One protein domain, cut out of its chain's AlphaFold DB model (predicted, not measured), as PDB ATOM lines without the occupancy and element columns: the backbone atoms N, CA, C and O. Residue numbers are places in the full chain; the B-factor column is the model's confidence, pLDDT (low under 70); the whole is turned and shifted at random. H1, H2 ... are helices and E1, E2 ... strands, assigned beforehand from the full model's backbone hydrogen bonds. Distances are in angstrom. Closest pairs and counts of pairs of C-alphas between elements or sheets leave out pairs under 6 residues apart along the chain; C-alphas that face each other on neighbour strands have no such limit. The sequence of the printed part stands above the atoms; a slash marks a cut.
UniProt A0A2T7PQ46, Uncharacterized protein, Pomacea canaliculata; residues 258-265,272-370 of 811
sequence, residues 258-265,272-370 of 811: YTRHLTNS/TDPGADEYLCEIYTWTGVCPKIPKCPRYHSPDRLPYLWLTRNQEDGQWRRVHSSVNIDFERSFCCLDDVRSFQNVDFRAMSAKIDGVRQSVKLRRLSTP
ATOM      1  N   TYR A 258     204.189 132.997 135.921       53.47
ATOM      2  CA  TYR A 258     203.478 134.281 135.761       53.47
ATOM      3  C   TYR A 258     203.493 134.790 134.306       53.47
ATOM      4  O   TYR A 258     202.452 135.087 133.721       53.47
ATOM      5  N   THR A 259     204.673 134.766 133.677       54.75
ATOM      6  CA  THR A 259     204.886 135.043 132.243       54.75
ATOM      7  C   THR A 259     204.001 134.176 131.329       54.75
ATOM      8  O   THR A 259     203.538 134.630 130.280       54.75
ATOM      9  N   ARG A 260     203.704 132.938 131.748       56.03
ATOM     10  CA  ARG A 260     202.835 131.996 131.032       56.03
ATOM     11  C   ARG A 260     201.347 132.281 131.251       56.03
ATOM     12  O   ARG A 260     200.588 132.225 130.295       56.03
ATOM     13  N   HIS A 261     200.925 132.644 132.460       61.72
ATOM     14  CA  HIS A 261     199.527 133.008 132.752       61.72
ATOM     15  C   HIS A 261     199.094 134.362 132.156       61.72
ATOM     16  O   HIS A 261     197.901 134.632 132.049       61.72
ATOM     17  N   LEU A 262     200.044 135.204 131.730       56.91
ATOM     18  CA  LEU A 262     199.771 136.422 130.954       56.91
ATOM     19  C   LEU A 262     199.608 136.180 129.443       56.91
ATOM     20  O   LEU A 262     199.189 137.091 128.728       56.91
ATOM     21  N   THR A 263     199.949 134.983 128.954       53.34
ATOM     22  CA  THR A 263     199.925 134.617 127.525       53.34
ATOM     23  C   THR A 263     198.949 133.477 127.221       53.34
ATOM     24  O   THR A 263     198.248 133.529 126.212       53.34
ATOM     25  N   ASN A 264     198.819 132.499 128.120       51.06
ATOM     26  CA  ASN A 264     197.758 131.498 128.100       51.06
ATOM     27  C   ASN A 264     196.486 132.058 128.759       51.06
ATOM     28  O   ASN A 264     196.367 132.063 129.982       51.06
ATOM     29  N   SER A 265     195.522 132.485 127.944       52.25
ATOM     30  CA  SER A 265     194.134 132.699 128.370       52.25
ATOM     31  C   SER A 265     193.402 131.362 128.542       52.25
ATOM     32  O   SER A 265     193.541 130.492 127.678       52.25
ATOM     33  N   THR A 272     182.151 135.357 124.093       66.50
ATOM     34  CA  THR A 272     182.279 136.652 123.407       66.50
ATOM     35  C   THR A 272     183.392 137.500 124.031       66.50
ATOM     36  O   THR A 272     183.604 137.411 125.240       66.50
ATOM     37  N   ASP A 273     184.050 138.366 123.244       80.00
ATOM     38  CA  ASP A 273     185.097 139.289 123.729       80.00
ATOM     39  C   ASP A 273     184.579 140.125 124.925       80.00
ATOM     40  O   ASP A 273     183.738 141.008 124.723       80.00
ATOM     41  N   PRO A 274     185.068 139.899 126.166       84.50
ATOM     42  CA  PRO A 274     184.620 140.639 127.348       84.50
ATOM     43  C   PRO A 274     184.958 142.133 127.265       84.50
ATOM     44  O   PRO A 274     184.388 142.945 127.985       84.50
ATOM     45  N   GLY A 275     185.875 142.532 126.381       82.00
ATOM     46  CA  GLY A 275     186.170 143.925 126.088       82.00
ATOM     47  C   GLY A 275     185.053 144.672 125.351       82.00
ATOM     48  O   GLY A 275     185.146 145.898 125.248       82.00
ATOM     49  N   ALA A 276     184.014 143.992 124.860       86.38
ATOM     50  CA  ALA A 276     182.822 144.645 124.321       86.38
ATOM     51  C   ALA A 276     181.948 145.279 125.423       86.38
ATOM     52  O   ALA A 276     181.359 146.337 125.201       86.38
ATOM     53  N   ASP A 277     181.893 144.669 126.610       90.50
ATOM     54  CA  ASP A 277     181.114 145.156 127.749       90.50
ATOM     55  C   ASP A 277     181.792 146.333 128.466       90.50
ATOM     56  O   ASP A 277     183.018 146.420 128.555       90.50
ATOM     57  N   GLU A 278     180.995 147.236 129.044       91.31
ATOM     58  CA  GLU A 278     181.492 148.311 129.915       91.31
ATOM     59  C   GLU A 278     181.669 147.835 131.369       91.31
ATOM     60  O   GLU A 278     182.671 148.153 132.015       91.31
ATOM     61  N   TYR A 279     180.725 147.023 131.861       95.00
ATOM     62  CA  TYR A 279     180.635 146.582 133.255       95.00
ATOM     63  C   TYR A 279     180.339 145.083 133.382       95.00
ATOM     64  O   TYR A 279     179.690 144.477 132.529       95.00
ATOM     65  N   LEU A 280     180.736 144.514 134.520       94.06
ATOM     66  CA  LEU A 280     180.268 143.216 135.001       94.06
ATOM     67  C   LEU A 280     178.835 143.328 135.538       94.06
ATOM     68  O   LEU A 280     178.455 144.350 136.112       94.06
ATOM     69  N   CYS A 281     178.044 142.266 135.395       91.31
ATOM     70  CA  CYS A 281     176.700 142.201 135.963       91.31
ATOM     71  C   CYS A 281     176.753 141.926 137.474       91.31
ATOM     72  O   CYS A 281     176.960 140.793 137.906       91.31
ATOM     73  N   GLU A 282     176.478 142.953 138.272       89.81
ATOM     74  CA  GLU A 282     176.414 142.918 139.733       89.81
ATOM     75  C   GLU A 282     175.447 141.847 140.258       89.81
ATOM     76  O   GLU A 282     175.785 141.103 141.178       89.81
ATOM     77  N   ILE A 283     174.284 141.680 139.617       88.50
ATOM     78  CA  ILE A 283     173.304 140.656 140.008       88.50
ATOM     79  C   ILE A 283     173.911 139.255 139.842       88.50
ATOM     80  O   ILE A 283     173.774 138.412 140.729       88.50
ATOM     81  N   TYR A 284     174.626 139.007 138.740       89.25
ATOM     82  CA  TYR A 284     175.256 137.715 138.466       89.25
ATOM     83  C   TYR A 284     176.461 137.437 139.368       89.25
ATOM     84  O   TYR A 284     176.565 136.335 139.898       89.25
ATOM     85  N   THR A 285     177.328 138.431 139.593       89.25
ATOM     86  CA  THR A 285     178.435 138.367 140.562       89.25
ATOM     87  C   THR A 285     177.932 137.810 141.900       89.25
ATOM     88  O   THR A 285     178.344 136.730 142.336       89.25
ATOM     89  N   TRP A 286     176.940 138.467 142.507       85.25
ATOM     90  CA  TRP A 286     176.518 138.142 143.871       85.25
ATOM     91  C   TRP A 286     175.555 136.957 143.988       85.25
ATOM     92  O   TRP A 286     175.648 136.214 144.961       85.25
ATOM     93  N   THR A 287     174.686 136.708 143.002       86.56
ATOM     94  CA  THR A 287     173.691 135.612 143.082       86.56
ATOM     95  C   THR A 287     174.038 134.376 142.246       86.56
ATOM     96  O   THR A 287     173.587 133.279 142.565       86.56
ATOM     97  N   GLY A 288     174.828 134.525 141.179       87.44
ATOM     98  CA  GLY A 288     175.034 133.500 140.150       87.44
ATOM     99  C   GLY A 288     173.887 133.368 139.140       87.44
ATOM    100  O   GLY A 288     173.967 132.527 138.249       87.44
ATOM    101  N   VAL A 289     172.824 134.178 139.244       88.81
ATOM    102  CA  VAL A 289     171.633 134.102 138.380       88.81
ATOM    103  C   VAL A 289     171.220 135.504 137.932       88.81
ATOM    104  O   VAL A 289     170.819 136.337 138.737       88.81
ATOM    105  N   CYS A 290     171.274 135.780 136.628       91.00
ATOM    106  CA  CYS A 290     170.843 137.069 136.087       91.00
ATOM    107  C   CYS A 290     169.473 136.949 135.392       91.00
ATOM    108  O   CYS A 290     169.385 136.300 134.347       91.00
ATOM    109  N   PRO A 291     168.412 137.626 135.881       90.81
ATOM    110  CA  PRO A 291     167.071 137.559 135.286       90.81
ATOM    111  C   PRO A 291     166.970 138.259 133.918       90.81
ATOM    112  O   PRO A 291     165.916 138.238 133.292       90.81
ATOM    113  N   LYS A 292     168.053 138.898 133.451       89.75
ATOM    114  CA  LYS A 292     168.136 139.547 132.134       89.75
ATOM    115  C   LYS A 292     168.738 138.634 131.056       89.75
ATOM    116  O   LYS A 292     168.757 139.035 129.898       89.75
ATOM    117  N   ILE A 293     169.232 137.437 131.393       85.06
ATOM    118  CA  ILE A 293     169.749 136.458 130.414       85.06
ATOM    119  C   ILE A 293     168.635 136.068 129.417       85.06
ATOM    120  O   ILE A 293     167.501 135.855 129.840       85.06
ATOM    121  N   PRO A 294     168.914 135.962 128.099       84.44
ATOM    122  CA  PRO A 294     170.203 136.162 127.420       84.44
ATOM    123  C   PRO A 294     170.483 137.618 126.987       84.44
ATOM    124  O   PRO A 294     171.502 137.880 126.363       84.44
ATOM    125  N   LYS A 295     169.601 138.575 127.297       89.88
ATOM    126  CA  LYS A 295     169.662 139.986 126.863       89.88
ATOM    127  C   LYS A 295     170.293 140.926 127.909       89.88
ATOM    128  O   LYS A 295     169.868 142.074 128.040       89.88
ATOM    129  N   CYS A 296     171.263 140.458 128.695       89.06
ATOM    130  CA  CYS A 296     171.926 141.311 129.685       89.06
ATOM    131  C   CYS A 296     173.011 142.172 129.009       89.06
ATOM    132  O   CYS A 296     173.881 141.599 128.361       89.06
ATOM    133  N   PRO A 297     173.015 143.509 129.170       90.81
ATOM    134  CA  PRO A 297     174.014 144.401 128.569       90.81
ATOM    135  C   PRO A 297     175.264 144.564 129.462       90.81
ATOM    136  O   PRO A 297     175.761 145.676 129.636       90.81
ATOM    137  N   ARG A 298     175.675 143.490 130.148       92.38
ATOM    138  CA  ARG A 298     176.809 143.453 131.086       92.38
ATOM    139  C   ARG A 298     177.400 142.046 131.135       92.38
ATOM    140  O   ARG A 298     176.641 141.075 131.190       92.38
ATOM    141  N   TYR A 299     178.724 141.948 131.244       93.00
ATOM    142  CA  TYR A 299     179.442 140.674 131.212       93.00
ATOM    143  C   TYR A 299     179.148 139.801 132.443       93.00
ATOM    144  O   TYR A 299     179.123 140.275 133.585       93.00
ATOM    145  N   HIS A 300     178.974 138.498 132.222       92.12
ATOM    146  CA  HIS A 300     178.736 137.494 133.262       92.12
ATOM    147  C   HIS A 300     180.032 136.735 133.584       92.12
ATOM    148  O   HIS A 300     180.246 135.631 133.090       92.12
ATOM    149  N   SER A 301     180.912 137.326 134.402       89.56
ATOM    150  CA  SER A 301     182.213 136.714 134.722       89.56
ATOM    151  C   SER A 301     182.062 135.369 135.457       89.56
ATOM    152  O   SER A 301     181.478 135.364 136.548       89.56
ATOM    153  N   PRO A 302     182.599 134.245 134.931       85.69
ATOM    154  CA  PRO A 302     182.508 132.933 135.581       85.69
ATOM    155  C   PRO A 302     183.113 132.901 136.989       85.69
ATOM    156  O   PRO A 302     182.583 132.222 137.863       85.69
ATOM    157  N   ASP A 303     184.166 133.691 137.228       85.81
ATOM    158  CA  ASP A 303     184.834 133.827 138.528       85.81
ATOM    159  C   ASP A 303     183.945 134.456 139.618       85.81
ATOM    160  O   ASP A 303     184.303 134.431 140.792       85.81
ATOM    161  N   ARG A 304     182.807 135.063 139.237       87.44
ATOM    162  CA  ARG A 304     181.842 135.740 140.125       87.44
ATOM    163  C   ARG A 304     182.439 136.795 141.072       87.44
ATOM    164  O   ARG A 304     181.814 137.175 142.058       87.44
ATOM    165  N   LEU A 305     183.603 137.338 140.728       90.25
ATOM    166  CA  LEU A 305     184.215 138.482 141.402       90.25
ATOM    167  C   LEU A 305     183.619 139.812 140.894       90.25
ATOM    168  O   LEU A 305     183.144 139.884 139.757       90.25
ATOM    169  N   PRO A 306     183.647 140.890 141.703       92.19
ATOM    170  CA  PRO A 306     183.196 142.218 141.279       92.19
ATOM    171  C   PRO A 306     184.209 142.952 140.381       92.19
ATOM    172  O   PRO A 306     183.972 144.100 140.008       92.19
ATOM    173  N   TYR A 307     185.316 142.301 140.010       94.06
ATOM    174  CA  TYR A 307     186.380 142.791 139.132       94.06
ATOM    175  C   TYR A 307     186.861 141.683 138.186       94.06
ATOM    176  O   TYR A 307     186.813 140.496 138.517       94.06
ATOM    177  N   LEU A 308     187.345 142.084 137.010       94.62
ATOM    178  CA  LEU A 308     187.937 141.187 136.021       94.62
ATOM    179  C   LEU A 308     189.043 141.911 135.245       94.62
ATOM    180  O   LEU A 308     188.796 142.922 134.581       94.62
ATOM    181  N   TRP A 309     190.256 141.376 135.309       93.44
ATOM    182  CA  TRP A 309     191.410 141.850 134.560       93.44
ATOM    183  C   TRP A 309     191.506 141.163 133.199       93.44
ATOM    184  O   TRP A 309     191.381 139.945 133.066       93.44
ATOM    185  N   LEU A 310     191.747 141.980 132.177       93.06
ATOM    186  CA  LEU A 310     191.858 141.574 130.786       93.06
ATOM    187  C   LEU A 310     193.221 141.984 130.225       93.06
ATOM    188  O   LEU A 310     193.668 143.117 130.430       93.06
ATOM    189  N   THR A 311     193.844 141.095 129.457       91.31
ATOM    190  CA  THR A 311     194.975 141.416 128.578       91.31
ATOM    191  C   THR A 311     194.481 141.613 127.149       91.31
ATOM    192  O   THR A 311     193.552 140.941 126.699       91.31
ATOM    193  N   ARG A 312     195.097 142.544 126.413       89.56
ATOM    194  CA  ARG A 312     194.854 142.695 124.974       89.56
ATOM    195  C   ARG A 312     195.814 141.810 124.185       89.56
ATOM    196  O   ARG A 312     197.030 141.985 124.302       89.56
ATOM    197  N   ASN A 313     195.284 140.899 123.376       83.75
ATOM    198  CA  ASN A 313     196.085 140.108 122.444       83.75
ATOM    199  C   ASN A 313     196.646 141.030 121.329       83.75
ATOM    200  O   ASN A 313     196.025 142.029 120.961       83.75
ATOM    201  N   GLN A 314     197.867 140.753 120.858       79.38
ATOM    202  CA  GLN A 314     198.594 141.600 119.897       79.38
ATOM    203  C   GLN A 314     198.356 141.222 118.421       79.38
ATOM    204  O   GLN A 314     198.671 142.024 117.545       79.38
ATOM    205  N   GLU A 315     197.810 140.037 118.146       80.81
ATOM    206  CA  GLU A 315     197.571 139.483 116.808       80.81
ATOM    207  C   GLU A 315     196.167 139.834 116.290       80.81
ATOM    208  O   GLU A 315     196.028 140.340 115.180       80.81
ATOM    209  N   ASP A 316     195.131 139.612 117.110       84.69
ATOM    210  CA  ASP A 316     193.725 139.901 116.775       84.69
ATOM    211  C   ASP A 316     193.209 141.231 117.363       84.69
ATOM    212  O   ASP A 316     192.188 141.765 116.925       84.69
ATOM    213  N   GLY A 317     193.915 141.794 118.349       84.06
ATOM    214  CA  GLY A 317     193.521 143.018 119.041       84.06
ATOM    215  C   GLY A 317     192.321 142.881 119.991       84.06
ATOM    216  O   GLY A 317     191.852 143.921 120.467       84.06
ATOM    217  N   GLN A 318     191.838 141.667 120.271       88.38
ATOM    218  CA  GLN A 318     190.738 141.381 121.202       88.38
ATOM    219  C   GLN A 318     191.198 141.430 122.664       88.38
ATOM    220  O   GLN A 318     192.400 141.364 122.964       88.38
ATOM    221  N   TRP A 319     190.247 141.531 123.595       91.31
ATOM    222  CA  TRP A 319     190.525 141.374 125.023       91.31
ATOM    223  C   TRP A 319     190.252 139.942 125.482       91.31
ATOM    224  O   TRP A 319     189.299 139.299 125.055       91.31
ATOM    225  N   ARG A 320     191.096 139.423 126.376       88.75
ATOM    226  CA  ARG A 320     190.967 138.066 126.926       88.75
ATOM    227  C   ARG A 320     191.131 138.088 128.442       88.75
ATOM    228  O   ARG A 320     191.883 138.907 128.970       88.75
ATOM    229  N   ARG A 321     190.416 137.197 129.138       89.81
ATOM    230  CA  ARG A 321     190.512 137.023 130.598       89.81
ATOM    231  C   ARG A 321     191.923 136.562 130.980       89.81
ATOM    232  O   ARG A 321     192.465 135.669 130.328       89.81
ATOM    233  N   VAL A 322     192.507 137.154 132.026       86.38
ATOM    234  CA  VAL A 322     193.703 136.582 132.672       86.38
ATOM    235  C   VAL A 322     193.296 135.411 133.569       86.38
ATOM    236  O   VAL A 322     192.186 135.402 134.099       86.38
ATOM    237  N   HIS A 323     194.198 134.448 133.766       84.31
ATOM    238  CA  HIS A 323     193.974 133.304 134.658       84.31
ATOM    239  C   HIS A 323     193.596 133.755 136.080       84.31
ATOM    240  O   HIS A 323     194.186 134.700 136.612       84.31
ATOM    241  N   SER A 324     192.644 133.071 136.723       82.56
ATOM    242  CA  SER A 324     191.949 133.553 137.932       82.56
ATOM    243  C   SER A 324     192.868 133.908 139.112       82.56
ATOM    244  O   SER A 324     192.572 134.838 139.861       82.56
ATOM    245  N   SER A 325     194.019 133.241 139.266       80.25
ATOM    246  CA  SER A 325     195.026 133.631 140.271       80.25
ATOM    247  C   SER A 325     195.654 135.001 139.978       80.25
ATOM    248  O   SER A 325     195.736 135.845 140.867       80.25
ATOM    249  N   VAL A 326     196.022 135.258 138.717       83.25
ATOM    250  CA  VAL A 326     196.570 136.546 138.265       83.25
ATOM    251  C   VAL A 326     195.510 137.642 138.359       83.25
ATOM    252  O   VAL A 326     195.848 138.763 138.716       83.25
ATOM    253  N   ASN A 327     194.229 137.326 138.131       88.88
ATOM    254  CA  ASN A 327     193.121 138.269 138.324       88.88
ATOM    255  C   ASN A 327     193.047 138.784 139.777       88.88
ATOM    256  O   ASN A 327     192.906 139.985 140.004       88.88
ATOM    257  N   ILE A 328     193.183 137.883 140.756       86.38
ATOM    258  CA  ILE A 328     193.153 138.220 142.188       86.38
ATOM    259  C   ILE A 328     194.426 138.968 142.610       86.38
ATOM    260  O   ILE A 328     194.339 139.947 143.351       86.38
ATOM    261  N   ASP A 329     195.603 138.549 142.138       85.06
ATOM    262  CA  ASP A 329     196.872 139.211 142.472       85.06
ATOM    263  C   ASP A 329     196.982 140.610 141.834       85.06
ATOM    264  O   ASP A 329     197.451 141.546 142.488       85.06
ATOM    265  N   PHE A 330     196.483 140.787 140.604       88.00
ATOM    266  CA  PHE A 330     196.364 142.094 139.950       88.00
ATOM    267  C   PHE A 330     195.425 143.018 140.713       88.00
ATOM    268  O   PHE A 330     195.794 144.163 140.966       88.00
ATOM    269  N   GLU A 331     194.249 142.539 141.125       90.88
ATOM    270  CA  GLU A 331     193.333 143.368 141.903       90.88
ATOM    271  C   GLU A 331     193.923 143.724 143.269       90.88
ATOM    272  O   GLU A 331     193.912 144.898 143.636       90.88
ATOM    273  N   ARG A 332     194.509 142.763 143.999       86.94
ATOM    274  CA  ARG A 332     195.140 143.029 145.303       86.94
ATOM    275  C   ARG A 332     196.248 144.075 145.176       86.94
ATOM    276  O   ARG A 332     196.301 145.008 145.973       86.94
ATOM    277  N   SER A 333     197.107 143.947 144.162       86.12
ATOM    278  CA  SER A 333     198.183 144.909 143.916       86.12
ATOM    279  C   SER A 333     197.679 146.255 143.398       86.12
ATOM    280  O   SER A 333     198.314 147.266 143.682       86.12
ATOM    281  N   PHE A 334     196.569 146.297 142.656       88.06
ATOM    282  CA  PHE A 334     195.960 147.548 142.214       88.06
ATOM    283  C   PHE A 334     195.326 148.294 143.386       88.06
ATOM    284  O   PHE A 334     195.553 149.491 143.515       88.06
ATOM    285  N   CYS A 335     194.581 147.603 144.255       88.19
ATOM    286  CA  CYS A 335     193.950 148.183 145.447       88.19
ATOM    287  C   CYS A 335     194.966 148.721 146.465       88.19
ATOM    288  O   CYS A 335     194.627 149.604 147.249       88.19
ATOM    289  N   CYS A 336     196.194 148.192 146.462       79.75
ATOM    290  CA  CYS A 336     197.250 148.627 147.365       79.75
ATOM    291  C   CYS A 336     197.675 150.086 147.110       79.75
ATOM    292  O   CYS A 336     197.694 150.568 145.973       79.75
ATOM    293  N   LEU A 337     198.042 150.775 148.193       70.81
ATOM    294  CA  LEU A 337     198.605 152.127 148.171       70.81
ATOM    295  C   LEU A 337     200.140 152.115 148.270       70.81
ATOM    296  O   LEU A 337     200.777 153.073 147.832       70.81
ATOM    297  N   ASP A 338     200.721 151.035 148.805       57.25
ATOM    298  CA  ASP A 338     202.167 150.873 148.951       57.25
ATOM    299  C   ASP A 338     202.832 150.682 147.585       57.25
ATOM    300  O   ASP A 338     202.599 149.694 146.892       57.25
ATOM    301  N   ASP A 339     203.641 151.681 147.230       48.81
ATOM    302  CA  ASP A 339     204.405 151.860 145.995       48.81
ATOM    303  C   ASP A 339     203.756 151.312 144.704       48.81
ATOM    304  O   ASP A 339     203.926 150.164 144.294       48.81
ATOM    305  N   VAL A 340     203.113 152.217 143.956       46.53
ATOM    306  CA  VAL A 340     202.555 151.968 142.608       46.53
ATOM    307  C   VAL A 340     203.628 151.476 141.605       46.53
ATOM    308  O   VAL A 340     203.299 151.055 140.492       46.53
ATOM    309  N   ARG A 341     204.918 151.485 141.974       45.69
ATOM    310  CA  ARG A 341     206.039 150.906 141.219       45.69
ATOM    311  C   ARG A 341     206.089 149.379 141.311       45.69
ATOM    312  O   ARG A 341     207.030 148.777 141.822       45.69
ATOM    313  N   SER A 342     205.147 148.770 140.602       47.81
ATOM    314  CA  SER A 342     205.250 147.425 140.032       47.81
ATOM    315  C   SER A 342     205.450 146.265 141.013       47.81
ATOM    316  O   SER A 342     206.559 145.759 141.200       47.81
ATOM    317  N   PHE A 343     204.332 145.658 141.416       49.38
ATOM    318  CA  PHE A 343     204.293 144.198 141.423       49.38
ATOM    319  C   PHE A 343     204.708 143.691 140.030       49.38
ATOM    320  O   PHE A 343     204.137 144.105 139.020       49.38
ATOM    321  N   GLN A 344     205.740 142.845 139.983       59.53
ATOM    322  CA  GLN A 344     206.179 142.039 138.835       59.53
ATOM    323  C   GLN A 344     205.898 142.658 137.446       59.53
ATOM    324  O   GLN A 344     205.027 142.198 136.704       59.53
ATOM    325  N   ASN A 345     206.662 143.695 137.081       71.44
ATOM    326  CA  ASN A 345     206.634 144.356 135.765       71.44
ATOM    327  C   ASN A 345     205.311 145.063 135.351       71.44
ATOM    328  O   ASN A 345     205.190 145.464 134.186       71.44
ATOM    329  N   VAL A 346     204.334 145.245 136.249       79.56
ATOM    330  CA  VAL A 346     203.063 145.939 135.951       79.56
ATOM    331  C   VAL A 346     203.150 147.446 136.210       79.56
ATOM    332  O   VAL A 346     203.666 147.885 137.232       79.56
ATOM    333  N   ASP A 347     202.589 148.243 135.302       82.69
ATOM    334  CA  ASP A 347     202.323 149.673 135.471       82.69
ATOM    335  C   ASP A 347     200.808 149.921 135.359       82.69
ATOM    336  O   ASP A 347     200.227 149.929 134.265       82.69
ATOM    337  N   PHE A 348     200.165 150.134 136.510       85.06
ATOM    338  CA  PHE A 348     198.733 150.429 136.615       85.06
ATOM    339  C   PHE A 348     198.356 151.859 136.186       85.06
ATOM    340  O   PHE A 348     197.179 152.137 135.977       85.06
ATOM    341  N   ARG A 349     199.320 152.775 136.025       80.69
ATOM    342  CA  ARG A 349     199.084 154.148 135.541       80.69
ATOM    343  C   ARG A 349     199.102 154.201 134.012       80.69
ATOM    344  O   ARG A 349     198.299 154.907 133.411       80.69
ATOM    345  N   ALA A 350     199.972 153.414 133.380       84.19
ATOM    346  CA  ALA A 350     200.008 153.206 131.929       84.19
ATOM    347  C   ALA A 350     199.044 152.106 131.430       84.19
ATOM    348  O   ALA A 350     198.919 151.905 130.211       84.19
ATOM    349  N   MET A 351     198.398 151.388 132.361       88.94
ATOM    350  CA  MET A 351     197.573 150.192 132.138       88.94
ATOM    351  C   MET A 351     198.277 149.186 131.216       88.94
ATOM    352  O   MET A 351     197.826 148.873 130.110       88.94
ATOM    353  N   SER A 352     199.451 148.720 131.648       88.81
ATOM    354  CA  SER A 352     200.265 147.772 130.882       88.81
ATOM    355  C   SER A 352     201.192 146.926 131.748       88.81
ATOM    356  O   SER A 352     201.676 147.401 132.768       88.81
ATOM    357  N   ALA A 353     201.518 145.718 131.291       84.56
ATOM    358  CA  ALA A 353     202.534 144.853 131.889       84.56
ATOM    359  C   ALA A 353     203.679 144.588 130.900       84.56
ATOM    360  O   ALA A 353     203.439 144.437 129.697       84.56
ATOM    361  N   LYS A 354     204.924 144.501 131.384       79.38
ATOM    362  CA  LYS A 354     206.043 143.955 130.594       79.38
ATOM    363  C   LYS A 354     206.169 142.460 130.880       79.38
ATOM    364  O   LYS A 354     206.257 142.054 132.035       79.38
ATOM    365  N   ILE A 355     206.197 141.648 129.832       69.62
ATOM    366  CA  ILE A 355     206.377 140.199 129.945       69.62
ATOM    367  C   ILE A 355     207.850 139.892 129.673       69.62
ATOM    368  O   ILE A 355     208.398 140.354 128.671       69.62
ATOM    369  N   ASP A 356     208.505 139.141 130.559       61.50
ATOM    370  CA  ASP A 356     209.923 138.817 130.391       61.50
ATOM    371  C   ASP A 356     210.133 138.004 129.101       61.50
ATOM    372  O   ASP A 356     209.485 136.985 128.871       61.50
ATOM    373  N   GLY A 357     211.027 138.487 128.234       59.06
ATOM    374  CA  GLY A 357     211.264 137.936 126.892       59.06
ATOM    375  C   GLY A 357     210.459 138.599 125.763       59.06
ATOM    376  O   GLY A 357     210.870 138.507 124.607       59.06
ATOM    377  N   VAL A 358     209.383 139.337 126.061       63.44
ATOM    378  CA  VAL A 358     208.591 140.070 125.056       63.44
ATOM    379  C   VAL A 358     209.057 141.528 124.988       63.44
ATOM    380  O   VAL A 358     209.061 142.245 125.985       63.44
ATOM    381  N   ARG A 359     209.446 142.006 123.796       57.97
ATOM    382  CA  ARG A 359     209.974 143.378 123.608       57.97
ATOM    383  C   ARG A 359     208.946 144.494 123.832       57.97
ATOM    384  O   ARG A 359     209.340 145.640 124.029       57.97
ATOM    385  N   GLN A 360     207.654 144.184 123.760       69.06
ATOM    386  CA  GLN A 360     206.558 145.150 123.791       69.06
ATOM    387  C   GLN A 360     205.621 144.848 124.963       69.06
ATOM    388  O   GLN A 360     205.303 143.689 125.222       69.06
ATOM    389  N   SER A 361     205.176 145.882 125.680       80.38
ATOM    390  CA  SER A 361     204.250 145.700 126.798       80.38
ATOM    391  C   SER A 361     202.855 145.288 126.320       80.38
ATOM    392  O   SER A 361     202.352 145.761 125.298       80.38
ATOM    393  N   VAL A 362     202.216 144.410 127.087       86.00
ATOM    394  CA  VAL A 362     200.818 144.018 126.891       86.00
ATOM    395  C   VAL A 362     199.926 145.061 127.554       86.00
ATOM    396  O   VAL A 362     200.226 145.539 128.651       86.00
ATOM    397  N   LYS A 363     198.832 145.444 126.886       91.44
ATOM    398  CA  LYS A 363     197.844 146.369 127.450       91.44
ATOM    399  C   LYS A 363     196.890 145.644 128.389       91.44
ATOM    400  O   LYS A 363     196.441 144.541 128.084       91.44
ATOM    401  N   LEU A 364     196.597 146.295 129.510       91.50
ATOM    402  CA  LEU A 364     195.676 145.825 130.537       91.50
ATOM    403  C   LEU A 364     194.379 146.632 130.502       91.50
ATOM    404  O   LEU A 364     194.378 147.817 130.165       91.50
ATOM    405  N   ARG A 365     193.286 146.000 130.919       93.50
ATOM    406  CA  ARG A 365     192.012 146.644 131.243       93.50
ATOM    407  C   ARG A 365     191.429 145.965 132.475       93.50
ATOM    408  O   ARG A 365     191.501 144.749 132.591       93.50
ATOM    409  N   ARG A 366     190.836 146.751 133.371       93.62
ATOM    410  CA  ARG A 366     190.036 146.259 134.494       93.62
ATOM    411  C   ARG A 366     188.571 146.548 134.188       93.62
ATOM    412  O   ARG A 366     188.208 147.714 134.048       93.62
ATOM    413  N   LEU A 367     187.754 145.509 134.077       95.06
ATOM    414  CA  LEU A 367     186.304 145.613 134.222       95.06
ATOM    415  C   LEU A 367     185.941 145.503 135.703       95.06
ATOM    416  O   LEU A 367     186.666 144.890 136.490       95.06
ATOM    417  N   SER A 368     184.789 146.046 136.075       95.38
ATOM    418  CA  SER A 368     184.170 145.783 137.373       95.38
ATOM    419  C   SER A 368     182.658 145.904 137.297       95.38
ATOM    420  O   SER A 368     182.115 146.275 136.256       95.38
ATOM    421  N   THR A 369     181.968 145.616 138.397       94.38
ATOM    422  CA  THR A 369     180.585 146.079 138.566       94.38
ATOM    423  C   THR A 369     180.517 147.614 138.460       94.38
ATOM    424  O   THR A 369     181.554 148.288 138.576       94.38
ATOM    425  N   PRO A 370     179.328 148.201 138.224       95.50
ATOM    426  CA  PRO A 370     179.163 149.652 138.225       95.50
ATOM    427  C   PRO A 370     179.619 150.283 139.550       95.50
ATOM    428  O   PRO A 370     179.686 149.615 140.585       95.50
TER     429      PRO A 370
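This is residues 258 to 265 and 272 to 370 of the 811 residues of an uncharacterized protein of Pomacea canaliculata (UniProt A0A2T7PQ46). Little regular structure: a small three-stranded sheet with H3 across one face, and long loops beyond both ends, residues 288 to 306 after H2 and residues 336 to 361. Of 107 printed residues, 38 are in named elements, H1 H2 E1 E2 H3 E3, class mixed; the sheet, E2 - E1 - E3, is antiparallel. It is compact, radius of gyration of the C-alphas 14.3 A, spanning 44 by 34 by 20 A.

H1, residues 258 to 261, begins at C-alpha (203.478, 134.281, 135.761). H2 is residues 282 to 287, E1 307 to 312, E2 319 to 321, H3 324 to 335, 16.6 A long. E3, residues 362 to 368, 19.8 A, ends at C-alpha (184.170, 145.783, 137.373).

H3 is on the sheet, height 8.5 A; its closest C-alphas to E1 are Asn 327 and Trp 309, 5.5 A. N 310 and O 365, 2.8 A, join E1 and E3 within hydrogen-bond range; N 320 and O 311, 2.9 A, the hairpin E1 and E2. H2 and H3 have every O i to N i+4 pair within range; H1 is too short for one.

Residues 266 to 271 are not printed, a 13.4 A C-alpha gap. Links H2 to E1 and H3 to E3 are long. Residues 258 to 265, 272, 338 to 344 and 355 to 360 have pLDDT under 70.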